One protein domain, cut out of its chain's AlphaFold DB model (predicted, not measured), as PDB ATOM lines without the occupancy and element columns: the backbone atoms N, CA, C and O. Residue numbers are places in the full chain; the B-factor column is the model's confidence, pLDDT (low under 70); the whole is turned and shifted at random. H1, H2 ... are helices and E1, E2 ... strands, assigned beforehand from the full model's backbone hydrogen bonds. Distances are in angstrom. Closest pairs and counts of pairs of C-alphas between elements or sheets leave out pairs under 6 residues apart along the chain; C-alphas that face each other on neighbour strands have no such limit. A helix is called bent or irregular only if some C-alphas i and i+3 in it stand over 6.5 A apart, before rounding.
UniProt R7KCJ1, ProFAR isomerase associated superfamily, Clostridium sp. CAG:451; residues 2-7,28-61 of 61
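Overview. This is residues 2 to 7 and 28 to 61 of the 61 residues of the protein "ProFAR isomerase associated superfamily" of Clostridium sp. CAG:451 (UniProt R7KCJ1). A long strand, E2, makes the backbone of an open, flat shape: the short strand E1 pairs beside its last residues, and two short helices, H1 and H2, sit toward its other end. Residues 28 to 36, of which 36 belongs to H1, stick out free. The printed part has 40 residues, with two named strands and two named helices that follow along the chain as E1, H1, H2, E2; the class is mixed, helices and strands, and the one sheet, in the order E1 - E2, is antiparallel. It is only just loose, close to extended, with a radius of gyration of the C-alphas of 13.2 A and spans of 34 by 29 by 14 A.

Along the chain. Find C-alpha 3 at (115.880, 85.500, 90.155); from there E1, residues 3 to 7, runs 11.8 A. Beyond the cut, H1 takes residues 36 to 41; it is neither bent nor irregular, but only just: C-alphas 38 and 41 are 6.1 A apart. H2 takes residues 45 to 51, 10.2 A long. E2, residues 53 to 60, runs 22.0 A to C-alpha 60 at (113.180, 88.160, 93.040).

Arrangement. Look first at E1 and E2, antiparallel at 131 degrees between directions; C-alphas 5 and 58 face each other at 4.7 A. N 4 and O 59, at 2.9 A, and N 6 and O 57, at 2.8 A, are within hydrogen-bond range. At E2's other end, a tight link of 1 residue joins it to H2. H1 and H2 meet only through their tight link of 3 residues. H1 is apart from E2, and E1 from H2. In H2 every O i to N i+4 pair is within hydrogen-bond range; in H1 0 of 2 are, but 3 of 3 O i to N i+3 pairs.

Size, cuts and confidence. The C-alphas farthest apart, Glu 46 and Met 61, are 34.8 A apart. Residues 8 to 27 are not printed; C-alphas 7 and 28 stand 19.5 A apart across this cut. No printed residue has a pLDDT under 70.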
ATOM      1  N   LEU A   2     113.510  81.461  91.049       94.38
ATOM      2  CA  LEU A   2     113.991  82.181  89.864       94.38
ATOM      3  C   LEU A   2     114.271  83.629  90.261       94.38
ATOM      4  O   LEU A   2     113.477  84.231  90.986       94.38
ATOM      5  N   VAL A   3     115.418  84.147  89.834       96.56
ATOM      6  CA  VAL A   3     115.880  85.500  90.155       96.56
ATOM      7  C   VAL A   3     116.549  86.115  88.932       96.56
ATOM      8  O   VAL A   3     117.122  85.406  88.105       96.56
ATOM      9  N   GLU A   4     116.497  87.437  88.839       97.62
ATOM     10  CA  GLU A   4     117.241  88.219  87.856       97.62
ATOM     11  C   GLU A   4     118.539  88.728  88.493       97.62
ATOM     12  O   GLU A   4     118.518  89.290  89.594       97.62
ATOM     13  N   ILE A   5     119.672  88.553  87.808       97.19
ATOM     14  CA  ILE A   5     120.943  89.152  88.228       97.19
ATOM     15  C   ILE A   5     120.906  90.632  87.858       97.19
ATOM     16  O   ILE A   5     120.946  90.988  86.683       97.19
ATOM     17  N   ALA A   6     120.847  91.493  88.869       96.88
ATOM     18  CA  ALA A   6     120.837  92.935  88.677       96.88
ATOM     19  C   ALA A   6     122.253  93.515  88.566       96.88
ATOM     20  O   ALA A   6     122.439  94.495  87.848       96.88
ATOM     21  N   ASN A   7     123.233  92.964  89.297       97.81
ATOM     22  CA  ASN A   7     124.632  93.388  89.197       97.81
ATOM     23  C   ASN A   7     125.614  92.382  89.829       97.81
ATOM     24  O   ASN A   7     125.212  91.559  90.655       97.81
ATOM     25  N   TYR A  28     121.914  89.157 106.529       94.62
ATOM     26  CA  TYR A  28     121.914  89.133 107.997       94.62
ATOM     27  C   TYR A  28     120.625  89.738 108.563       94.62
ATOM     28  O   TYR A  28     120.045  90.640 107.947       94.62
ATOM     29  N   ASP A  29     120.217  89.313 109.759       96.00
ATOM     30  CA  ASP A  29     119.111  89.961 110.463       96.00
ATOM     31  C   ASP A  29     119.520  91.350 111.001       96.00
ATOM     32  O   ASP A  29     120.702  91.683 111.164       96.00
ATOM     33  N   GLU A  30     118.533  92.206 111.284       94.88
ATOM     34  CA  GLU A  30     118.772  93.573 111.781       94.88
ATOM     35  C   GLU A  30     119.537  93.601 113.112       94.88
ATOM     36  O   GLU A  30     120.302  94.538 113.357       94.88
ATOM     37  N   ASP A  31     119.392  92.563 113.933       95.44
ATOM     38  CA  ASP A  31     120.035  92.446 115.245       95.44
ATOM     39  C   ASP A  31     121.378  91.693 115.201       95.44
ATOM     40  O   ASP A  31     122.142  91.745 116.168       95.44
ATOM     41  N   ASP A  32     121.718  91.053 114.078       94.25
ATOM     42  CA  ASP A  32     122.960  90.287 113.949       94.25
ATOM     43  C   ASP A  32     124.188  91.195 113.850       94.25
ATOM     44  O   ASP A  32     124.163  92.280 113.256       94.25
ATOM     45  N   ILE A  33     125.317  90.727 114.375       94.00
ATOM     46  CA  ILE A  33     126.619  91.351 114.135       94.00
ATOM     47  C   ILE A  33     127.248  90.633 112.944       94.00
ATOM     48  O   ILE A  33     127.672  89.493 113.075       94.00
ATOM     49  N   ALA A  34     127.305  91.304 111.793       95.00
ATOM     50  CA  ALA A  34     127.920  90.740 110.599       95.00
ATOM     51  C   ALA A  34     129.450  90.695 110.744       95.00
ATOM     52  O   ALA A  34     130.086  91.750 110.839       95.00
ATOM     53  N   ASP A  35     130.034  89.495 110.720       96.06
ATOM     54  CA  ASP A  35     131.482  89.285 110.707       96.06
ATOM     55  C   ASP A  35     131.896  88.667 109.357       96.06
ATOM     56  O   ASP A  35     131.427  87.589 108.995       96.06
ATOM     57  N   PRO A  36     132.792  89.302 108.580       95.25
ATOM     58  CA  PRO A  36     133.334  88.702 107.361       95.25
ATOM     59  C   PRO A  36     133.920  87.296 107.559       95.25
ATOM     60  O   PRO A  36     133.961  86.516 106.607       95.25
ATOM     61  N   LYS A  37     134.372  86.961 108.776       96.06
ATOM     62  CA  LYS A  37     134.908  85.637 109.111       96.06
ATOM     63  C   LYS A  37     133.852  84.545 109.179       96.06
ATOM     64  O   LYS A  37     134.218  83.381 109.039       96.06
ATOM     65  N   ASP A  38     132.569  84.886 109.299       95.38
ATOM     66  CA  ASP A  38     131.476  83.909 109.190       95.38
ATOM     67  C   ASP A  38     131.570  83.135 107.865       95.38
ATOM     68  O   ASP A  38     131.224  81.959 107.770       95.38
ATOM     69  N   MET A  39     132.101  83.782 106.822       95.56
ATOM     70  CA  MET A  39     132.268  83.178 105.506       95.56
ATOM     71  C   MET A  39     133.376  82.120 105.450       95.56
ATOM     72  O   MET A  39     133.381  81.319 104.516       95.56
ATOM     73  N   GLU A  40     134.288  82.064 106.427       96.50
ATOM     74  CA  GLU A  40     135.355  81.052 106.487       96.50
ATOM     75  C   GLU A  40     134.811  79.636 106.746       96.50
ATOM     76  O   GLU A  40     135.474  78.657 106.403       96.50
ATOM     77  N   GLU A  41     133.584  79.509 107.270       97.00
ATOM     78  CA  GLU A  41     132.875  78.223 107.369       97.00
ATOM     79  C   GLU A  41     132.566  77.627 105.981       97.00
ATOM     80  O   GLU A  41     132.517  76.407 105.815       97.00
ATOM     81  N   TYR A  42     132.398  78.485 104.971       95.88
ATOM     82  CA  TYR A  42     131.961  78.106 103.626       95.88
ATOM     83  C   TYR A  42     133.076  78.205 102.581       95.88
ATOM     84  O   TYR A  42     133.096  77.423 101.630       95.88
ATOM     85  N   TYR A  43     133.992  79.161 102.745       96.44
ATOM     86  CA  TYR A  43     135.052  79.467 101.789       96.44
ATOM     87  C   TYR A  43     136.384  79.607 102.515       96.44
ATOM     88  O   TYR A  43     136.560  80.514 103.330       96.44
ATOM     89  N   SER A  44     137.356  78.757 102.185       97.19
ATOM     90  CA  SER A  44     138.643  78.793 102.878       97.19
ATOM     91  C   SER A  44     139.382  80.119 102.622       97.19
ATOM     92  O   SER A  44     139.262  80.690 101.530       97.19
ATOM     93  N   PRO A  45     140.183  80.618 103.583       96.31
ATOM     94  CA  PRO A  45     140.990  81.822 103.381       96.31
ATOM     95  C   PRO A  45     141.899  81.743 102.145       96.31
ATOM     96  O   PRO A  45     142.127  82.748 101.469       96.31
ATOM     97  N   GLU A  46     142.395  80.549 101.803       97.50
ATOM     98  CA  GLU A  46     143.214  80.330 100.610       97.50
ATOM     99  C   GLU A  46     142.420  80.538  99.315       97.50
ATOM    100  O   GLU A  46     142.934  81.148  98.376       97.50
ATOM    101  N   GLU A  47     141.174  80.063  99.245       97.56
ATOM    102  CA  GLU A  47     140.320  80.270  98.071       97.56
ATOM    103  C   GLU A  47     139.899  81.731  97.929       97.56
ATOM    104  O   GLU A  47     139.981  82.281  96.826       97.56
ATOM    105  N   GLN A  48     139.544  82.384  99.039       96.69
ATOM    106  CA  GLN A  48     139.273  83.821  99.064       96.69
ATOM    107  C   GLN A  48     140.483  84.616  98.556       96.69
ATOM    108  O   GLN A  48     140.337  85.487  97.704       96.69
ATOM    109  N   SER A  49     141.696  84.285  99.010       96.06
ATOM    110  CA  SER A  49     142.921  84.954  98.554       96.06
ATOM    111  C   SER A  49     143.227  84.688  97.078       96.06
ATOM    112  O   SER A  49     143.706  85.581  96.376       96.06
ATOM    113  N   LYS A  50     142.950  83.475  96.588       97.81
ATOM    114  CA  LYS A  50     143.236  83.079  95.205       97.81
ATOM    115  C   LYS A  50     142.288  83.720  94.193       97.81
ATOM    116  O   LYS A  50     142.727  84.061  93.095       97.81
ATOM    117  N   TYR A  51     141.006  83.839  94.525       97.88
ATOM    118  CA  TYR A  51     139.968  84.248  93.571       97.88
ATOM    119  C   TYR A  51     139.323  85.604  93.895       97.88
ATOM    120  O   TYR A  51     138.684  86.208  93.027       97.88
ATOM    121  N   GLY A  52     139.504  86.109  95.113       97.50
ATOM    122  CA  GLY A  52     138.683  87.179  95.668       97.50
ATOM    123  C   GLY A  52     137.278  86.681  96.008       97.50
ATOM    124  O   GLY A  52     137.028  85.483  96.141       97.50
ATOM    125  N   VAL A  53     136.342  87.618  96.123       97.88
ATOM    126  CA  VAL A  53     134.934  87.358  96.447       97.88
ATOM    127  C   VAL A  53     134.015  88.130  95.502       97.88
ATOM    128  O   VAL A  53     134.422  89.119  94.885       97.88
ATOM    129  N   LEU A  54     132.763  87.686  95.376       97.50
ATOM    130  CA  LEU A  54     131.793  88.280  94.459       97.50
ATOM    131  C   LEU A  54     130.454  88.543  95.156       97.50
ATOM    132  O   LEU A  54     129.744  87.613  95.526       97.50
ATOM    133  N   GLY A  55     130.076  89.817  95.269       96.69
ATOM    134  CA  GLY A  55     128.725  90.220  95.645       96.69
ATOM    135  C   GLY A  55     127.789  90.114  94.444       96.69
ATOM    136  O   GLY A  55     128.019  90.760  93.419       96.69
ATOM    137  N   ILE A  56     126.728  89.315  94.558       96.88
ATOM    138  CA  ILE A  56     125.741  89.106  93.489       96.88
ATOM    139  C   ILE A  56     124.431  89.768  93.906       96.88
ATOM    140  O   ILE A  56     123.704  89.262  94.759       96.88
ATOM    141  N   LYS A  57     124.102  90.902  93.285       96.31
ATOM    142  CA  LYS A  57     122.831  91.579  93.547       96.31
ATOM    143  C   LYS A  57     121.740  90.949  92.699       96.31
ATOM    144  O   LYS A  57     121.796  91.008  91.471       96.31
ATOM    145  N   ILE A  58     120.727  90.402  93.359       95.56
ATOM    146  CA  ILE A  58     119.603  89.720  92.715       95.56
ATOM    147  C   ILE A  58     118.285  90.468  92.927       95.56
ATOM    148  O   ILE A  58     118.113  91.203  93.899       95.56
ATOM    149  N   LYS A  59     117.337  90.258  92.015       95.25
ATOM    150  CA  LYS A  59     115.930  90.639  92.174       95.25
ATOM    151  C   LYS A  59     115.073  89.388  92.098       95.25
ATOM    152  O   LYS A  59     115.220  88.583  91.178       95.25
ATOM    153  N   LYS A  60     114.176  89.228  93.067       90.62
ATOM    154  CA  LYS A  60     113.180  88.160  93.040       90.62
ATOM    155  C   LYS A  60     112.167  88.441  91.925       90.62
ATOM    156  O   LYS A  60     111.739  89.586  91.781       90.62
ATOM    157  N   MET A  61     111.830  87.402  91.164       86.44
ATOM    158  CA  MET A  61     110.754  87.426  90.168       86.44
ATOM    159  C   MET A  61     109.407  87.062  90.789       86.44
ATOM    160  O   MET A  61     109.401  86.262  91.758       86.44
TER     161      MET A  61